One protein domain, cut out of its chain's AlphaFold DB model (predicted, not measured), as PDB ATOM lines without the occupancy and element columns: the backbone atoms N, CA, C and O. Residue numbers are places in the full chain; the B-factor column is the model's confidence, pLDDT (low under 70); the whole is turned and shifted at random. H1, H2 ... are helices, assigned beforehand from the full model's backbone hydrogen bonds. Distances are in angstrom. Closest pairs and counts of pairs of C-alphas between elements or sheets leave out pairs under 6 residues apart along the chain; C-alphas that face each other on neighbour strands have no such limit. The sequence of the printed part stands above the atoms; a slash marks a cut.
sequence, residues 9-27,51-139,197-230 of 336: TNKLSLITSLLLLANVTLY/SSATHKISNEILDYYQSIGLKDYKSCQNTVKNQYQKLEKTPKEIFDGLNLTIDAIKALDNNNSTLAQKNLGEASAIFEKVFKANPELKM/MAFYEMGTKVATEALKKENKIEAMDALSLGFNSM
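What this domain is: This is residues 9 to 27, 51 to 139 and 197 to 230 of the 336 residues of an uncharacterized protein of uncultured Sulfurovum sp (UniProt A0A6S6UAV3). Four helices, H4 to H7, pack side by side in an up-and-down bundle, each running against the one before it; H1 crosses the side of this body between H4 and H7. H2 and H3 fold into a helical hairpin set off from the body as an arm, whose bend, residues 66 to 72, sticks out and makes the length of the whole. The printed part has 142 residues in three pieces, with seven named helices in the order H1 to H7 and no named strand: class all helix. It is loose, with a radius of gyration of the C-alphas of 19.0 A and spans of 64 by 32 by 23 A.

How they stand to each other: H1, residues 9 to 27, touches H7, residues 216 to 228, with its residues 10 to 17 alone, at a steep tilt of 60 degrees; the closest C-alphas are those of Leu 14 and Ser 224, 5.9 A apart. H1 only just touches H4, residues 92 to 109, with 3 pairs of C-alphas within 8 A, the closest being Thr 25 and Asn 99 at 7.3 A. H2, residues 51 to 67, and H3, residues 73 to 86, form a hairpin at a shallow tilt of 25 degrees, with the C-alphas of Tyr 65 and Tyr 73 closest at 6.0 A. H3 and H4 are apart. H4 and H5, residues 113 to 133, form a hairpin at a shallow tilt of 24 degrees; the C-alphas of Ala 104 and Ala 116 come closest, at 4.1 A. H5 touches H6, residues 197 to 212, opposite ways at a shallow tilt of 31 degrees, with the C-alphas of Ser 124 and Thr 204 closest at 5.4 A. H6 and H7 form a hairpin at a shallow tilt of 8 degrees, with the C-alphas of Ala 207 and Ala 219 closest at 3.9 A. H4 and H7 are close but not clearly touching, with Leu 108 and Lys 216 closest, their C-alphas 7.3 A apart. In H1 to H7 every O i to N i+4 pair is within hydrogen-bond range.

Where its parts are: H1 begins at C-alpha 9, (129.535, 191.692, 293.820), and is 27.5 A long from first to last C-alpha. H2 is 23.3 A long, and H3 begins at C-alpha 73, (167.487, 219.727, 296.427). H4 is 26.1 A long and H5, the longest helix with 21 residues, 29.9 A. H6 has 16 residues and H7 has 13, ending at C-alpha 228, (135.830, 200.393, 286.520).

The domain as a whole: The two C-alphas farthest apart are those of Lys 71 and Lys 213, at 64.5 A. Residues 28 to 50 are not printed, with 12.0 A between C-alphas 27 and 51; residues 140 to 196 are not printed, with 6.0 A between C-alphas 139 and 197. The links H2 to H3, H3 to H4, H4 to H5 and H6 to H7 are tight. The mean pLDDT of the printed part is 73.6; residues 9 to 27, 51 to 80, 83 to 85 and 87 to 88 are under 70.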
ATOM      1  N   THR A   9     128.283 191.404 294.528       39.09
ATOM      2  CA  THR A   9     129.535 191.692 293.820       39.09
ATOM      3  C   THR A   9     129.545 193.084 293.177       39.09
ATOM      4  O   THR A   9     130.498 193.829 293.385       39.09
ATOM      5  N   ASN A  10     128.462 193.493 292.501       43.28
ATOM      6  CA  ASN A  10     128.372 194.824 291.874       43.28
ATOM      7  C   ASN A  10     128.317 195.927 292.935       43.28
ATOM      8  O   ASN A  10     128.913 196.985 292.771       43.28
ATOM      9  N   LYS A  11     127.659 195.656 294.070       44.09
ATOM     10  CA  LYS A  11     127.594 196.607 295.184       44.09
ATOM     11  C   LYS A  11     128.959 196.816 295.845       44.09
ATOM     12  O   LYS A  11     129.270 197.939 296.211       44.09
ATOM     13  N   LEU A  12     129.765 195.761 295.995       38.12
ATOM     14  CA  LEU A  12     131.100 195.869 296.589       38.12
ATOM     15  C   LEU A  12     132.069 196.619 295.666       38.12
ATOM     16  O   LEU A  12     132.728 197.534 296.135       38.12
ATOM     17  N   SER A  13     132.079 196.302 294.366       41.12
ATOM     18  CA  SER A  13     132.873 197.033 293.364       41.12
ATOM     19  C   SER A  13     132.489 198.514 293.310       41.12
ATOM     20  O   SER A  13     133.368 199.362 293.395       41.12
ATOM     21  N   LEU A  14     131.190 198.839 293.286       46.66
ATOM     22  CA  LEU A  14     130.728 200.226 293.308       46.66
ATOM     23  C   LEU A  14     131.115 200.939 294.614       46.66
ATOM     24  O   LEU A  14     131.518 202.091 294.566       46.66
ATOM     25  N   ILE A  15     131.035 200.270 295.772       45.38
ATOM     26  CA  ILE A  15     131.476 200.832 297.061       45.38
ATOM     27  C   ILE A  15     132.984 201.106 297.053       45.38
ATOM     28  O   ILE A  15     133.392 202.161 297.523       45.38
ATOM     29  N   THR A  16     133.806 200.204 296.513       44.94
ATOM     30  CA  THR A  16     135.259 200.406 296.406       44.94
ATOM     31  C   THR A  16     135.591 201.573 295.474       44.94
ATOM     32  O   THR A  16     136.388 202.430 295.849       44.94
ATOM     33  N   SER A  17     134.924 201.679 294.322       44.53
ATOM     34  CA  SER A  17     135.108 202.800 293.392       44.53
ATOM     35  C   SER A  17     134.568 204.123 293.959       44.53
ATOM     36  O   SER A  17     135.199 205.163 293.803       44.53
ATOM     37  N   LEU A  18     133.451 204.097 294.697       46.56
ATOM     38  CA  LEU A  18     132.912 205.252 295.430       46.56
ATOM     39  C   LEU A  18     133.814 205.682 296.590       46.56
ATOM     40  O   LEU A  18     133.885 206.871 296.861       46.56
ATOM     41  N   LEU A  19     134.484 204.754 297.278       46.12
ATOM     42  CA  LEU A  19     135.490 205.058 298.303       46.12
ATOM     43  C   LEU A  19     136.718 205.727 297.679       46.12
ATOM     44  O   LEU A  19     137.201 206.717 298.223       46.12
ATOM     45  N   LEU A  20     137.165 205.234 296.520       46.94
ATOM     46  CA  LEU A  20     138.236 205.855 295.741       46.94
ATOM     47  C   LEU A  20     137.857 207.300 295.372       46.94
ATOM     48  O   LEU A  20     138.581 208.231 295.697       46.94
ATOM     49  N   LEU A  21     136.657 207.512 294.824       46.50
ATOM     50  CA  LEU A  21     136.139 208.837 294.461       46.50
ATOM     51  C   LEU A  21     135.823 209.750 295.649       46.50
ATOM     52  O   LEU A  21     136.002 210.962 295.557       46.50
ATOM     53  N   ALA A  22     135.337 209.210 296.765       39.41
ATOM     54  CA  ALA A  22     135.059 209.992 297.965       39.41
ATOM     55  C   ALA A  22     136.354 210.541 298.573       39.41
ATOM     56  O   ALA A  22     136.354 211.688 299.015       39.41
ATOM     57  N   ASN A  23     137.454 209.780 298.522       41.72
ATOM     58  CA  ASN A  23     138.778 210.275 298.900       41.72
ATOM     59  C   ASN A  23     139.237 211.417 297.977       41.72
ATOM     60  O   ASN A  23     139.678 212.448 298.482       41.72
ATOM     61  N   VAL A  24     139.020 211.296 296.660       42.50
ATOM     62  CA  VAL A  24     139.275 212.378 295.682       42.50
ATOM     63  C   VAL A  24     138.426 213.625 295.987       42.50
ATOM     64  O   VAL A  24     138.909 214.755 295.936       42.50
ATOM     65  N   THR A  25     137.159 213.438 296.370       37.19
ATOM     66  CA  THR A  25     136.209 214.535 296.632       37.19
ATOM     67  C   THR A  25     136.504 215.270 297.945       37.19
ATOM     68  O   THR A  25     136.437 216.496 297.986       37.19
ATOM     69  N   LEU A  26     136.868 214.545 299.013       32.59
ATOM     70  CA  LEU A  26     137.285 215.125 300.300       32.59
ATOM     71  C   LEU A  26     138.537 216.003 300.136       32.59
ATOM     72  O   LEU A  26     138.564 217.129 300.639       32.59
ATOM     73  N   TYR A  27     139.507 215.544 299.336       32.22
ATOM     74  CA  TYR A  27     140.704 216.311 298.965       32.22
ATOM     75  C   TYR A  27     140.393 217.589 298.168       32.22
ATOM     76  O   TYR A  27     141.083 218.607 298.310       32.22
ATOM     77  N   SER A  51     147.076 222.574 292.110       36.16
ATOM     78  CA  SER A  51     148.205 223.296 292.666       36.16
ATOM     79  C   SER A  51     148.307 223.158 294.170       36.16
ATOM     80  O   SER A  51     149.422 223.237 294.667       36.16
ATOM     81  N   SER A  52     147.226 222.855 294.891       38.44
ATOM     82  CA  SER A  52     147.296 222.470 296.302       38.44
ATOM     83  C   SER A  52     147.953 221.103 296.508       38.44
ATOM     84  O   SER A  52     148.798 220.972 297.393       38.44
ATOM     85  N   ALA A  53     147.653 220.118 295.652       39.38
ATOM     86  CA  ALA A  53     148.369 218.849 295.617       39.38
ATOM     87  C   ALA A  53     149.824 219.088 295.201       39.38
ATOM     88  O   ALA A  53     150.703 218.620 295.900       39.38
ATOM     89  N   THR A  54     150.125 219.924 294.197       39.88
ATOM     90  CA  THR A  54     151.521 220.279 293.867       39.88
ATOM     91  C   THR A  54     152.238 221.051 294.958       39.88
ATOM     92  O   THR A  54     153.445 220.907 295.076       39.88
ATOM     93  N   HIS A  55     151.539 221.883 295.735       40.06
ATOM     94  CA  HIS A  55     152.129 222.617 296.850       40.06
ATOM     95  C   HIS A  55     152.457 221.644 297.975       40.06
ATOM     96  O   HIS A  55     153.555 221.692 298.511       40.06
ATOM     97  N   LYS A  56     151.538 220.725 298.289       47.16
ATOM     98  CA  LYS A  56     151.731 219.691 299.306       47.16
ATOM     99  C   LYS A  56     152.807 218.683 298.888       47.16
ATOM    100  O   LYS A  56     153.747 218.483 299.637       47.16
ATOM    101  N   ILE A  57     152.754 218.184 297.654       49.75
ATOM    102  CA  ILE A  57     153.764 217.333 297.005       49.75
ATOM    103  C   ILE A  57     155.127 218.023 296.983       49.75
ATOM    104  O   ILE A  57     156.132 217.439 297.375       49.75
ATOM    105  N   SER A  58     155.182 219.281 296.537       51.16
ATOM    106  CA  SER A  58     156.430 220.036 296.488       51.16
ATOM    107  C   SER A  58     156.987 220.272 297.884       51.16
ATOM    108  O   SER A  58     158.202 220.337 297.996       51.16
ATOM    109  N   ASN A  59     156.146 220.422 298.909       54.75
ATOM    110  CA  ASN A  59     156.585 220.646 300.283       54.75
ATOM    111  C   ASN A  59     156.990 219.340 300.977       54.75
ATOM    112  O   ASN A  59     158.041 219.321 301.586       54.75
ATOM    113  N   GLU A  60     156.266 218.230 300.813       57.78
ATOM    114  CA  GLU A  60     156.638 216.925 301.389       57.78
ATOM    115  C   GLU A  60     157.935 216.379 300.774       57.78
ATOM    116  O   GLU A  60     158.807 215.871 301.479       57.78
ATOM    117  N   ILE A  61     158.115 216.557 299.463       56.00
ATOM    118  CA  ILE A  61     159.360 216.221 298.765       56.00
ATOM    119  C   ILE A  61     160.494 217.163 299.186       56.00
ATOM    120  O   ILE A  61     161.633 216.724 299.355       56.00
ATOM    121  N   LEU A  62     160.202 218.455 299.366       54.78
ATOM    122  CA  LEU A  62     161.172 219.436 299.853       54.78
ATOM    123  C   LEU A  62     161.606 219.125 301.288       54.78
ATOM    124  O   LEU A  62     162.803 219.128 301.555       54.78
ATOM    125  N   ASP A  63     160.667 218.809 302.175       60.91
ATOM    126  CA  ASP A  63     160.908 218.461 303.575       60.91
ATOM    127  C   ASP A  63     161.734 217.171 303.669       60.91
ATOM    128  O   ASP A  63     162.722 217.118 304.403       60.91
ATOM    129  N   TYR A  64     161.409 216.160 302.854       60.38
ATOM    130  CA  TYR A  64     162.197 214.932 302.741       60.38
ATOM    131  C   TYR A  64     163.636 215.217 302.273       60.38
ATOM    132  O   TYR A  64     164.590 214.829 302.951       60.38
ATOM    133  N   TYR A  65     163.831 215.964 301.181       60.84
ATOM    134  CA  TYR A  65     165.178 216.250 300.670       60.84
ATOM    135  C   TYR A  65     166.002 217.174 301.568       60.84
ATOM    136  O   TYR A  65     167.223 217.020 301.654       60.84
ATOM    137  N   GLN A  66     165.354 218.109 302.265       59.41
ATOM    138  CA  GLN A  66     166.001 218.914 303.299       59.41
ATOM    139  C   GLN A  66     166.441 218.045 304.483       59.41
ATOM    140  O   GLN A  66     167.528 218.263 305.017       59.41
ATOM    141  N   SER A  67     165.643 217.039 304.859       54.72
ATOM    142  CA  SER A  67     165.951 216.152 305.987       54.72
ATOM    143  C   SER A  67     167.183 215.264 305.760       54.72
ATOM    144  O   SER A  67     167.898 214.980 306.720       54.72
ATOM    145  N   ILE A  68     167.486 214.892 304.509       53.12
ATOM    146  CA  ILE A  68     168.648 214.049 304.164       53.12
ATOM    147  C   ILE A  68     169.909 214.843 303.761       53.12
ATOM    148  O   ILE A  68     170.921 214.255 303.392       53.12
ATOM    149  N   GLY A  69     169.896 216.178 303.866       47.88
ATOM    150  CA  GLY A  69     171.113 217.002 303.781       47.88
ATOM    151  C   GLY A  69     171.704 217.212 302.378       47.88
ATOM    152  O   GLY A  69     172.873 217.594 302.260       47.88
ATOM    153  N   LEU A  70     170.929 217.000 301.308       54.75
ATOM    154  CA  LEU A  70     171.376 217.258 299.934       54.75
ATOM    155  C   LEU A  70     171.528 218.767 299.666       54.75
ATOM    156  O   LEU A  70     170.593 219.549 299.845       54.75
ATOM    157  N   LYS A  71     172.712 219.186 299.194       51.59
ATOM    158  CA  LYS A  71     173.043 220.607 298.962       51.59
ATOM    159  C   LYS A  71     172.312 221.227 297.760       51.59
ATOM    160  O   LYS A  71     172.095 222.437 297.766       51.59
ATOM    161  N   ASP A  72     171.893 220.428 296.773       58.34
ATOM    162  CA  ASP A  72     171.074 220.877 295.632       58.34
ATOM    163  C   ASP A  72     169.775 220.057 295.498       58.34
ATOM    164  O   ASP A  72     169.604 219.226 294.603       58.34
ATOM    165  N   TYR A  73     168.842 220.298 296.424       59.41
ATOM    166  CA  TYR A  73     167.487 219.727 296.427       59.41
ATOM    167  C   TYR A  73     166.612 220.234 295.261       59.41
ATOM    168  O   TYR A  73     165.607 219.608 294.912       59.41
ATOM    169  N   LYS A  74     166.987 221.354 294.621       60.34
ATOM    170  CA  LYS A  74     166.186 221.995 293.565       60.34
ATOM    171  C   LYS A  74     166.135 221.168 292.281       60.34
ATOM    172  O   LYS A  74     165.094 221.154 291.635       60.34
ATOM    173  N   SER A  75     167.204 220.456 291.912       59.00
ATOM    174  CA  SER A  75     167.191 219.571 290.730       59.00
ATOM    175  C   SER A  75     166.211 218.398 290.896       59.00
ATOM    176  O   SER A  75     165.439 218.085 289.986       59.00
ATOM    177  N   CYS A  76     166.150 217.815 292.098       58.12
ATOM    178  CA  CYS A  76     165.233 216.720 292.428       58.12
ATOM    179  C   CYS A  76     163.775 217.203 292.447       58.12
ATOM    180  O   CYS A  76     162.903 216.597 291.825       58.12
ATOM    181  N   GLN A  77     163.528 218.358 293.073       64.69
ATOM    182  CA  GLN A  77     162.230 219.030 293.051       64.69
ATOM    183  C   GLN A  77     161.787 219.361 291.620       64.69
ATOM    184  O   GLN A  77     160.635 219.128 291.263       64.69
ATOM    185  N   ASN A  78     162.694 219.872 290.782       68.25
ATOM    186  CA  ASN A  78     162.403 220.178 289.385       68.25
ATOM    187  C   ASN A  78     162.065 218.920 288.587       68.25
ATOM    188  O   ASN A  78     161.160 218.974 287.769       68.25
ATOM    189  N   THR A  79     162.726 217.790 288.840       68.25
ATOM    190  CA  THR A  79     162.409 216.522 288.162       68.25
ATOM    191  C   THR A  79     160.975 216.088 288.459       68.25
ATOM    192  O   THR A  79     160.205 215.843 287.532       68.25
ATOM    193  N   VAL A  80     160.573 216.088 289.733       67.12
ATOM    194  CA  VAL A  80     159.201 215.723 290.126       67.12
ATOM    195  C   VAL A  80     158.185 216.747 289.614       67.12
ATOM    196  O   VAL A  80     157.156 216.390 289.043       67.12
ATOM    197  N   LYS A  81     158.499 218.039 289.744       70.19
ATOM    198  CA  LYS A  81     157.659 219.130 289.243       70.19
ATOM    199  C   LYS A  81     157.466 219.058 287.730       70.19
ATOM    200  O   LYS A  81     156.354 219.276 287.264       70.19
ATOM    201  N   ASN A  82     158.513 218.748 286.970       71.75
ATOM    202  CA  ASN A  82     158.438 218.609 285.520       71.75
ATOM    203  C   ASN A  82     157.537 217.438 285.131       71.75
ATOM    204  O   ASN A  82     156.773 217.570 284.184       71.75
ATOM    205  N   GLN A  83     157.585 216.323 285.865       68.25
ATOM    206  CA  GLN A  83     156.672 215.202 285.626       68.25
ATOM    207  C   GLN A  83     155.221 215.594 285.868       68.25
ATOM    208  O   GLN A  83     154.379 215.380 285.004       68.25
ATOM    209  N   TYR A  84     154.943 216.288 286.969       67.12
ATOM    210  CA  TYR A  84     153.610 216.828 287.204       67.12
ATOM    211  C   TYR A  84     153.180 217.821 286.104       67.12
ATOM    212  O   TYR A  84     152.050 217.788 285.636       67.12
ATOM    213  N   GLN A  85     154.077 218.706 285.656       69.75
ATOM    214  CA  GLN A  85     153.772 219.690 284.610       69.75
ATOM    215  C   GLN A  85     153.505 219.066 283.234       69.75
ATOM    216  O   GLN A  85     152.887 219.724 282.398       69.75
ATOM    217  N   LYS A  86     153.973 217.834 282.989       70.56
ATOM    218  CA  LYS A  86     153.661 217.069 281.774       70.56
ATOM    219  C   LYS A  86     152.225 216.529 281.782       70.56
ATOM    220  O   LYS A  86     151.714 216.226 280.709       70.56
ATOM    221  N   LEU A  87     151.578 216.416 282.946       68.81
ATOM    222  CA  LEU A  87     150.198 215.941 283.043       68.81
ATOM    223  C   LEU A  87     149.230 216.994 282.493       68.81
ATOM    224  O   LEU A  87     149.323 218.183 282.813       68.81
ATOM    225  N   GLU A  88     148.288 216.554 281.658       68.94
ATOM    226  CA  GLU A  88     147.244 217.434 281.140       68.94
ATOM    227  C   GLU A  88     146.393 217.979 282.288       68.94
ATOM    228  O   GLU A  88     146.001 217.258 283.204       68.94
ATOM    229  N   LYS A  89     146.096 219.281 282.252       73.31
ATOM    230  CA  LYS A  89     145.248 219.889 283.275       73.31
ATOM    231  C   LYS A  89     143.803 219.461 283.087       73.31
ATOM    232  O   LYS A  89     143.252 219.554 281.991       73.31
ATOM    233  N   THR A  90     143.162 219.117 284.190       77.06
ATOM    234  CA  THR A  90     141.768 218.685 284.185       77.06
ATOM    235  C   THR A  90     140.828 219.884 284.238       77.06
ATOM    236  O   THR A  90     140.944 220.708 285.150       77.06
ATOM    237  N   PRO A  91     139.889 220.029 283.283       82.25
ATOM    238  CA  PRO A  91     138.878 221.081 283.347       82.25
ATOM    239  C   PRO A  91     138.089 220.988 284.658       82.25
ATOM    240  O   PRO A  91     137.709 219.888 285.062       82.25
ATOM    241  N   LYS A  92     137.807 222.112 285.328       83.19
ATOM    242  CA  LYS A  92     137.033 222.099 286.584       83.19
ATOM    243  C   LYS A  92     135.663 221.461 286.391       83.19
ATOM    244  O   LYS A  92     135.185 220.749 287.268       83.19
ATOM    245  N   GLU A  93     135.073 221.662 285.219       86.06
ATOM    246  CA  GLU A  93     133.786 221.094 284.850       86.06
ATOM    247  C   GLU A  93     133.784 219.559 284.950       86.06
ATOM    248  O   GLU A  93     132.766 218.975 285.306       86.06
ATOM    249  N   ILE A  94     134.917 218.885 284.717       86.50
ATOM    250  CA  ILE A  94     135.018 217.431 284.908       86.50
ATOM    251  C   ILE A  94     134.785 217.057 286.374       86.50
ATOM    252  O   ILE A  94     134.019 216.134 286.644       86.50
ATOM    253  N   PHE A  95     135.362 217.797 287.322       85.19
ATOM    254  CA  PHE A  95     135.127 217.563 288.749       85.19
ATOM    255  C   PHE A  95     133.689 217.868 289.156       85.19
ATOM    256  O   PHE A  95     133.100 217.105 289.920       85.19
ATOM    257  N   ASP A  96     133.092 218.926 288.606       87.25
ATOM    258  CA  ASP A  96     131.678 219.233 288.840       87.25
ATOM    259  C   ASP A  96     130.783 218.073 288.356       87.25
ATOM    260  O   ASP A  96     129.905 217.609 289.087       87.25
ATOM    261  N   GLY A  97     131.057 217.531 287.164       89.69
ATOM    262  CA  GLY A  97     130.367 216.354 286.631       89.69
ATOM    263  C   GLY A  97     130.582 215.088 287.472       89.69
ATOM    264  O   GLY A  97     129.641 214.315 287.681       89.69
ATOM    265  N   LEU A  98     131.793 214.867 287.994       88.19
ATOM    266  CA  LEU A  98     132.102 213.732 288.871       88.19
ATOM    267  C   LEU A  98     131.329 213.833 290.191       88.19
ATOM    268  O   LEU A  98     130.664 212.873 290.581       88.19
ATOM    269  N   ASN A  99     131.329 215.007 290.823       86.50
ATOM    270  CA  ASN A  99     130.585 215.269 292.057       86.50
ATOM    271  C   ASN A  99     129.082 215.049 291.871       86.50
ATOM    272  O   ASN A  99     128.452 214.350 292.665       86.50
ATOM    273  N   LEU A 100     128.515 215.555 290.773       92.06
ATOM    274  CA  LEU A 100     127.117 215.315 290.419       92.06
ATOM    275  C   LEU A 100     126.822 213.827 290.185       92.06
ATOM    276  O   LEU A 100     125.764 213.341 290.584       92.06
ATOM    277  N   THR A 101     127.759 213.077 289.596       90.50
ATOM    278  CA  THR A 101     127.613 211.621 289.433       90.50
ATOM    279  C   THR A 101     127.592 210.913 290.791       90.50
ATOM    280  O   THR A 101     126.724 210.073 291.036       90.50
ATOM    281  N   ILE A 102     128.490 211.282 291.707       87.38
ATOM    282  CA  ILE A 102     128.527 210.757 293.081       87.38
ATOM    283  C   ILE A 102     127.219 211.078 293.812       87.38
ATOM    284  O   ILE A 102     126.624 210.206 294.450       87.38
ATOM    285  N   ASP A 103     126.728 212.309 293.700       88.44
ATOM    286  CA  ASP A 103     125.486 212.722 294.344       88.44
ATOM    287  C   ASP A 103     124.259 212.042 293.731       88.44
ATOM    288  O   ASP A 103     123.314 211.717 294.453       88.44
ATOM    289  N   ALA A 104     124.273 211.752 292.427       90.81
ATOM    290  CA  ALA A 104     123.254 210.923 291.798       90.81
ATOM    291  C   ALA A 104     123.245 209.504 292.381       90.81
ATOM    292  O   ALA A 104     122.176 208.976 292.684       90.81
ATOM    293  N   ILE A 105     124.415 208.903 292.613       87.25
ATOM    294  CA  ILE A 105     124.525 207.569 293.219       87.25
ATOM    295  C   ILE A 105     124.017 207.577 294.663       87.25
ATOM    296  O   ILE A 105     123.194 206.733 295.020       87.25
ATOM    297  N   LYS A 106     124.407 208.572 295.472       87.38
ATOM    298  CA  LYS A 106     123.865 208.757 296.830       87.38
ATOM    299  C   LYS A 106     122.341 208.913 296.810       87.38
ATOM    300  O   LYS A 106     121.643 208.339 297.646       87.38
ATOM    301  N   ALA A 107     121.802 209.677 295.859       91.38
ATOM    302  CA  ALA A 107     120.363 209.848 295.697       91.38
ATOM    303  C   ALA A 107     119.671 208.531 295.307       91.38
ATOM    304  O   ALA A 107     118.627 208.209 295.878       91.38
ATOM    305  N   LEU A 108     120.263 207.736 294.407       86.75
ATOM    306  CA  LEU A 108     119.770 206.400 294.063       86.75
ATOM    307  C   LEU A 108     119.750 205.487 295.286       86.75
ATOM    308  O   LEU A 108     118.731 204.838 295.528       86.75
ATOM    309  N   ASP A 109     120.819 205.450 296.080       86.06
ATOM    310  CA  ASP A 109     120.888 204.657 297.314       86.06
ATOM    311  C   ASP A 109     119.814 205.063 298.329       86.06
ATOM    312  O   ASP A 109     119.174 204.197 298.930       86.06
ATOM    313  N   ASN A 110     119.519 206.360 298.421       90.25
ATOM    314  CA  ASN A 110     118.443 206.910 299.245       90.25
ATOM    315  C   ASN A 110     117.044 206.819 298.598       90.25
ATOM    316  O   ASN A 110     116.079 207.361 299.133       90.25
ATOM    317  N   ASN A 111     116.912 206.130 297.458       88.31
ATOM    318  CA  ASN A 111     115.678 205.974 296.676       88.31
ATOM    319  C   ASN A 111     115.031 207.301 296.231       88.31
ATOM    320  O   ASN A 111     113.826 207.365 295.989       88.31
ATOM    321  N   ASN A 112     115.826 208.359 296.087       93.38
ATOM    322  CA  ASN A 112     115.396 209.645 295.557       93.38
ATOM    323  C   ASN A 112     115.652 209.710 294.042       93.38
ATOM    324  O   ASN A 112     116.604 210.339 293.578       93.38
ATOM    325  N   SER A 113     114.795 209.040 293.266       89.94
ATOM    326  CA  SER A 113     114.939 208.936 291.804       89.94
ATOM    327  C   SER A 113     114.911 210.293 291.096       89.94
ATOM    328  O   SER A 113     115.642 210.483 290.129       89.94
ATOM    329  N   THR A 114     114.121 211.252 291.586       93.94
ATOM    330  CA  THR A 114     114.027 212.597 290.997       93.94
ATOM    331  C   THR A 114     115.348 213.351 291.115       93.94
ATOM    332  O   THR A 114     115.831 213.915 290.135       93.94
ATOM    333  N   LEU A 115     115.962 213.337 292.303       93.94
ATOM    334  CA  LEU A 115     117.259 213.978 292.515       93.94
ATOM    335  C   LEU A 115     118.371 213.257 291.747       93.94
ATOM    336  O   LEU A 115     119.225 213.912 291.159       93.94
ATOM    337  N   ALA A 116     118.326 211.923 291.694       93.88
ATOM    338  CA  ALA A 116     119.276 211.138 290.914       93.88
ATOM    339  C   ALA A 116     119.220 211.470 289.417       93.88
ATOM    340  O   ALA A 116     120.259 211.706 288.807       93.88
ATOM    341  N   GLN A 117     118.018 211.535 288.833       94.88
ATOM    342  CA  GLN A 117     117.826 211.913 287.430       94.88
ATOM    343  C   GLN A 117     118.328 213.327 287.149       94.88
ATOM    344  O   GLN A 117     118.986 213.544 286.133       94.88
ATOM    345  N   LYS A 118     118.042 214.278 288.049       96.19
ATOM    346  CA  LYS A 118     118.524 215.656 287.925       96.19
ATOM    347  C   LYS A 118     120.054 215.698 287.904       96.19
ATOM    348  O   LYS A 118     120.632 216.159 286.926       96.19
ATOM    349  N   ASN A 119     120.692 215.179 288.952       95.31
ATOM    350  CA  ASN A 119     122.143 215.254 289.108       95.31
ATOM    351  C   ASN A 119     122.868 214.509 287.981       95.31
ATOM    352  O   ASN A 119     123.827 215.026 287.415       95.31
ATOM    353  N   LEU A 120     122.386 213.321 287.601       94.56
ATOM    354  CA  LEU A 120     123.013 212.542 286.536       94.56
ATOM    355  C   LEU A 120     122.812 213.171 285.151       94.56
ATOM    356  O   LEU A 120     123.726 213.140 284.332       94.56
ATOM    357  N   GLY A 121     121.649 213.779 284.896       94.50
ATOM    358  CA  GLY A 121     121.400 214.523 283.663       94.50
ATOM    359  C   GLY A 121     122.314 215.743 283.527       94.50
ATOM    360  O   GLY A 121     122.870 215.974 282.454       94.50
ATOM    361  N   GLU A 122     122.521 216.485 284.620       95.56
ATOM    362  CA  GLU A 122     123.473 217.602 284.667       95.56
ATOM    363  C   GLU A 122     124.915 217.117 284.452       95.56
ATOM    364  O   GLU A 122     125.623 217.669 283.609       95.56
ATOM    365  N   ALA A 123     125.327 216.036 285.124       92.62
ATOM    366  CA  ALA A 123     126.642 215.425 284.934       92.62
ATOM    367  C   ALA A 123     126.877 215.000 283.475       92.62
ATOM    368  O   ALA A 123     127.884 215.369 282.874       92.62
ATOM    369  N   SER A 124     125.928 214.270 282.878       92.12
ATOM    370  CA  SER A 124     126.025 213.794 281.493       92.12
ATOM    371  C   SER A 124     126.156 214.954 280.500       92.12
ATOM    372  O   SER A 124     127.008 214.907 279.614       92.12
ATOM    373  N   ALA A 125     125.392 216.036 280.692       93.06
ATOM    374  CA  ALA A 125     125.491 217.233 279.855       93.06
ATOM    375  C   ALA A 125     126.860 217.926 279.972       93.06
ATOM    376  O   ALA A 125     127.390 218.427 278.976       93.06
ATOM    377  N   ILE A 126     127.449 217.947 281.172       91.44
ATOM    378  CA  ILE A 126     128.793 218.490 281.394       91.44
ATOM    379  C   ILE A 126     129.840 217.657 280.649       91.44
ATOM    380  O   ILE A 126     130.618 218.222 279.878       91.44
ATOM    381  N   PHE A 127     129.838 216.331 280.817       89.38
ATOM    382  CA  PHE A 127     130.803 215.458 280.142       89.38
ATOM    383  C   PHE A 127     130.677 215.527 278.623       89.38
ATOM    384  O   PHE A 127     131.691 215.666 277.942       89.38
ATOM    385  N   GLU A 128     129.454 215.526 278.087       89.06
ATOM    386  CA  GLU A 128     129.218 215.677 276.651       89.06
ATOM    387  C   GLU A 128     129.768 217.014 276.129       89.06
ATOM    388  O   GLU A 128     130.422 217.058 275.084       89.06
ATOM    389  N   LYS A 129     129.541 218.114 276.859       90.38
ATOM    390  CA  LYS A 129     130.060 219.440 276.496       90.38
ATOM    391  C   LYS A 129     131.589 219.464 276.493       90.38
ATOM    392  O   LYS A 129     132.175 219.959 275.531       90.38
ATOM    393  N   VAL A 130     132.229 218.947 277.545       87.50
ATOM    394  CA  VAL A 130     133.697 218.940 277.661       87.50
ATOM    395  C   VAL A 130     134.324 218.038 276.601       87.50
ATOM    396  O   VAL A 130     135.277 218.458 275.947       87.50
ATOM    397  N   PHE A 131     133.757 216.850 276.378       84.62
ATOM    398  CA  PHE A 131     134.229 215.903 275.370       84.62
ATOM    399  C   PHE A 131     134.119 216.475 273.951       84.62
ATOM    400  O   PHE A 131     135.062 216.388 273.173       84.62
ATOM    401  N   LYS A 132     133.006 217.144 273.615       86.50
ATOM    402  CA  LYS A 132     132.852 217.812 272.309       86.50
ATOM    403  C   LYS A 132     133.815 218.978 272.112       86.50
ATOM    404  O   LYS A 132     134.258 219.205 270.991       86.50
ATOM    405  N   ALA A 133     134.096 219.738 273.170       86.06
ATOM    406  CA  ALA A 133     135.039 220.849 273.109       86.06
ATOM    407  C   ALA A 133     136.494 220.367 272.979       86.06
ATOM    408  O   ALA A 133     137.310 221.068 272.387       86.06
ATOM    409  N   ASN A 134     136.801 219.173 273.496       80.31
ATOM    410  CA  ASN A 134     138.147 218.609 273.542       80.31
ATOM    411  C   ASN A 134     138.135 217.134 273.088       80.31
ATOM    412  O   ASN A 134     138.374 216.244 273.899       80.31
ATOM    413  N   PRO A 135     137.855 216.837 271.807       75.69
ATOM    414  CA  PRO A 135     137.707 215.455 271.334       75.69
ATOM    415  C   PRO A 135     139.006 214.633 271.405       75.69
ATOM    416  O   PRO A 135     138.959 213.406 271.425       75.69
ATOM    417  N   GLU A 136     140.162 215.300 271.466       76.81
ATOM    418  CA  GLU A 136     141.474 214.664 271.643       76.81
ATOM    419  C   GLU A 136     141.757 214.258 273.103       76.81
ATOM    420  O   GLU A 136     142.682 213.486 273.359       76.81
ATOM    421  N   LEU A 137     140.947 214.733 274.057       75.62
ATOM    422  CA  LEU A 137     141.101 214.491 275.490       75.62
ATOM    423  C   LEU A 137     140.630 213.073 275.839       75.62
ATOM    424  O   LEU A 137     139.486 212.848 276.234       75.62
ATOM    425  N   LYS A 138     141.505 212.089 275.625       82.56
ATOM    426  CA  LYS A 138     141.183 210.662 275.811       82.56
ATOM    427  C   LYS A 138     141.236 210.237 277.272       82.56
ATOM    428  O   LYS A 138     140.381 209.464 277.702       82.56
ATOM    429  N   MET A 139     142.235 210.728 277.998       85.12
ATOM    430  CA  MET A 139     142.581 210.327 279.357       85.12
ATOM    431  C   MET A 139     142.830 211.582 280.178       85.12
ATOM    432  O   MET A 139     143.686 212.381 279.819       85.12
ATOM    433  N   MET A 197     137.700 209.465 279.008       86.19
ATOM    434  CA  MET A 197     136.564 210.353 278.751       86.19
ATOM    435  C   MET A 197     135.468 209.726 277.893       86.19
ATOM    436  O   MET A 197     134.287 209.895 278.187       86.19
ATOM    437  N   ALA A 198     135.847 208.971 276.862       84.19
ATOM    438  CA  ALA A 198     134.887 208.337 275.963       84.19
ATOM    439  C   ALA A 198     134.023 207.287 276.684       84.19
ATOM    440  O   ALA A 198     132.814 207.220 276.472       84.19
ATOM    441  N   PHE A 199     134.633 206.477 277.556       83.75
ATOM    442  CA  PHE A 199     133.909 205.458 278.315       83.75
ATOM    443  C   PHE A 199     133.043 206.081 279.407       83.75
ATOM    444  O   PHE A 199     131.913 205.639 279.623       83.75
ATOM    445  N   TYR A 200     133.539 207.133 280.059       82.75
ATOM    446  CA  TYR A 200     132.798 207.797 281.119       82.75
ATOM    447  C   TYR A 200     131.589 208.588 280.593       82.75
ATOM    448  O   TYR A 200     130.489 208.468 281.138       82.75
ATOM    449  N   GLU A 201     131.735 209.327 279.484       86.69
ATOM    450  CA  GLU A 201     130.607 209.987 278.805       86.69
ATOM    451  C   GLU A 201     129.542 208.961 278.402       86.69
ATOM    452  O   GLU A 201     128.373 209.105 278.772       86.69
ATOM    453  N   MET A 202     129.954 207.863 277.759       85.88
ATOM    454  CA  MET A 202     129.043 206.795 277.356       85.88
ATOM    455  C   MET A 202     128.304 206.192 278.559       85.88
ATOM    456  O   MET A 202     127.083 206.022 278.510       85.88
ATOM    457  N   GLY A 203     129.018 205.901 279.651       88.25
ATOM    458  CA  GLY A 203     128.445 205.338 280.875       88.25
ATOM    459  C   GLY A 203     127.399 206.253 281.514       88.25
ATOM    460  O   GLY A 203     126.288 205.808 281.813       88.25
ATOM    461  N   THR A 204     127.703 207.548 281.661       89.75
ATOM    462  CA  THR A 204     126.752 208.524 282.230       89.75
ATOM    463  C   THR A 204     125.515 208.715 281.353       89.75
ATOM    464  O   THR A 204     124.398 208.823 281.872       89.75
ATOM    465  N   LYS A 205     125.671 208.673 280.026       90.00
ATOM    466  CA  LYS A 205     124.561 208.754 279.073       90.00
ATOM    467  C   LYS A 205     123.639 207.540 279.153       90.00
ATOM    468  O   LYS A 205     122.424 207.699 279.275       90.00
ATOM    469  N   VAL A 206     124.199 206.328 279.135       92.75
ATOM    470  CA  VAL A 206     123.425 205.082 279.280       92.75
ATOM    471  C   VAL A 206     122.691 205.064 280.619       92.75
ATOM    472  O   VAL A 206     121.499 204.764 280.664       92.75
ATOM    473  N   ALA A 207     123.366 205.459 281.698       93.19
ATOM    474  CA  ALA A 207     122.757 205.519 283.017       93.19
ATOM    475  C   ALA A 207     121.610 206.544 283.091       93.19
ATOM    476  O   ALA A 207     120.558 206.254 283.663       93.19
ATOM    477  N   THR A 208     121.763 207.706 282.448       93.56
ATOM    478  CA  THR A 208     120.700 208.718 282.340       93.56
ATOM    479  C   THR A 208     119.464 208.155 281.633       93.56
ATOM    480  O   THR A 208     118.345 208.305 282.126       93.56
ATOM    481  N   GLU A 209     119.647 207.466 280.503       93.75
ATOM    482  CA  GLU A 209     118.544 206.837 279.764       93.75
ATOM    483  C   GLU A 209     117.875 205.702 280.552       93.75
ATOM    484  O   GLU A 209     116.650 205.563 280.524       93.75
ATOM    485  N   ALA A 210     118.649 204.917 281.302       94.88
ATOM    486  CA  ALA A 210     118.116 203.883 282.182       94.88
ATOM    487  C   ALA A 210     117.247 204.478 283.304       94.88
ATOM    488  O   ALA A 210     116.154 203.973 283.570       94.88
ATOM    489  N   LEU A 211     117.663 205.595 283.915       93.25
ATOM    490  CA  LEU A 211     116.864 206.264 284.946       93.25
ATOM    491  C   LEU A 211     115.562 206.865 284.409       93.25
ATOM    492  O   LEU A 211     114.566 206.842 285.134       93.25
ATOM    493  N   LYS A 212     115.527 207.347 283.158       92.00
ATOM    494  CA  LYS A 212     114.276 207.784 282.499       92.00
ATOM    495  C   LYS A 212     113.269 206.642 282.343       92.00
ATOM    496  O   LYS A 212     112.068 206.885 282.329       92.00
ATOM    497  N   LYS A 213     113.753 205.402 282.244       94.31
ATOM    498  CA  LYS A 213     112.944 204.171 282.206       94.31
ATOM    499  C   LYS A 213     112.691 203.582 283.598       94.31
ATOM    500  O   LYS A 213     112.248 202.444 283.699       94.31
ATOM    501  N   GLU A 214     113.033 204.320 284.656       91.75
ATOM    502  CA  GLU A 214     112.962 203.877 286.055       91.75
ATOM    503  C   GLU A 214     113.797 202.613 286.353       91.75
ATOM    504  O   GLU A 214     113.615 201.950 287.376       91.75
ATOM    505  N   ASN A 215     114.773 202.285 285.496       93.88
ATOM    506  CA  ASN A 215     115.630 201.118 285.661       93.88
ATOM    507  C   ASN A 215     116.892 201.462 286.466       93.88
ATOM    508  O   ASN A 215     117.980 201.664 285.928       93.88
ATOM    509  N   LYS A 216     116.740 201.504 287.794       89.75
ATOM    510  CA  LYS A 216     117.840 201.783 288.733       89.75
ATOM    511  C   LYS A 216     119.021 200.815 288.588       89.75
ATOM    512  O   LYS A 216     120.161 201.238 288.743       89.75
ATOM    513  N   ILE A 217     118.760 199.532 288.324       88.31
ATOM    514  CA  ILE A 217     119.813 198.506 288.252       88.31
ATOM    515  C   ILE A 217     120.708 198.768 287.041       88.31
ATOM    516  O   ILE A 217     121.918 198.884 287.194       88.31
ATOM    517  N   GLU A 218     120.105 198.950 285.866       90.81
ATOM    518  CA  GLU A 218     120.838 199.253 284.632       90.81
ATOM    519  C   GLU A 218     121.613 200.574 284.739       90.81
ATOM    520  O   GLU A 218     122.748 200.656 284.279       90.81
ATOM    521  N   ALA A 219     121.054 201.582 285.419       91.00
ATOM    522  CA  ALA A 219     121.770 202.826 285.675       91.00
ATOM    523  C   ALA A 219     123.023 202.623 286.545       91.00
ATOM    524  O   ALA A 219     124.089 203.142 286.218       91.00
ATOM    525  N   MET A 220     122.921 201.849 287.631       87.00
ATOM    526  CA  MET A 220     124.064 201.544 288.501       87.00
ATOM    527  C   MET A 220     125.117 200.685 287.795       87.00
ATOM    528  O   MET A 220     126.310 200.926 287.982       87.00
ATOM    529  N   ASP A 221     124.706 199.718 286.973       87.31
ATOM    530  CA  ASP A 221     125.631 198.880 286.205       87.31
ATOM    531  C   ASP A 221     126.390 199.716 285.153       87.31
ATOM    532  O   ASP A 221     127.607 199.589 285.027       87.31
ATOM    533  N   ALA A 222     125.709 200.638 284.461       89.38
ATOM    534  CA  ALA A 222     126.336 201.536 283.489       89.38
ATOM    535  C   ALA A 222     127.342 202.508 284.135       89.38
ATOM    536  O   ALA A 222     128.437 202.705 283.605       89.38
ATOM    537  N   LEU A 223     127.011 203.072 285.303       85.81
ATOM    538  CA  LEU A 223     127.950 203.890 286.077       85.81
ATOM    539  C   LEU A 223     129.145 203.071 286.575       85.81
ATOM    540  O   LEU A 223     130.280 203.535 286.493       85.81
ATOM    541  N   SER A 224     128.909 201.839 287.036       81.06
ATOM    542  CA  SER A 224     129.981 200.935 287.480       81.06
ATOM    543  C   SER A 224     130.980 200.657 286.362       81.06
ATOM    544  O   SER A 224     132.179 200.654 286.611       81.06
ATOM    545  N   LEU A 225     130.505 200.462 285.128       78.94
ATOM    546  CA  LEU A 225     131.377 200.258 283.972       78.94
ATOM    547  C   LEU A 225     132.263 201.484 283.706       78.94
ATOM    548  O   LEU A 225     133.451 201.327 283.446       78.94
ATOM    549  N   GLY A 226     131.703 202.693 283.821       78.06
ATOM    550  CA  GLY A 226     132.461 203.938 283.704       78.06
ATOM    551  C   GLY A 226     133.558 204.052 284.767       78.06
ATOM    552  O   GLY A 226     134.707 204.322 284.433       78.06
ATOM    553  N   PHE A 227     133.245 203.773 286.034       78.25
ATOM    554  CA  PHE A 227     134.239 203.817 287.114       78.25
ATOM    555  C   PHE A 227     135.303 202.731 287.012       78.25
ATOM    556  O   PHE A 227     136.481 203.007 287.194       78.25
ATOM    557  N   ASN A 228     134.902 201.509 286.675       78.62
ATOM    558  CA  ASN A 228     135.830 200.393 286.520       78.62
ATOM    559  C   ASN A 228     136.697 200.520 285.258       78.62
ATOM    560  O   ASN A 228     137.621 199.736 285.089       78.62
ATOM    561  N   SER A 229     136.407 201.486 284.380       81.44
ATOM    562  CA  SER A 229     137.275 201.819 283.249       81.44
ATOM    563  C   SER A 229     138.433 202.744 283.624       81.44
ATOM    564  O   SER A 229     139.326 202.920 282.803       81.44
ATOM    565  N   MET A 230     138.438 203.338 284.827       83.44
ATOM    566  CA  MET A 230     139.542 204.193 285.269       83.44
ATOM    567  C   MET A 230     140.867 203.431 285.250       83.44
ATOM    568  O   MET A 230     140.932 202.262 285.627       83.44
TER     569      MET A 230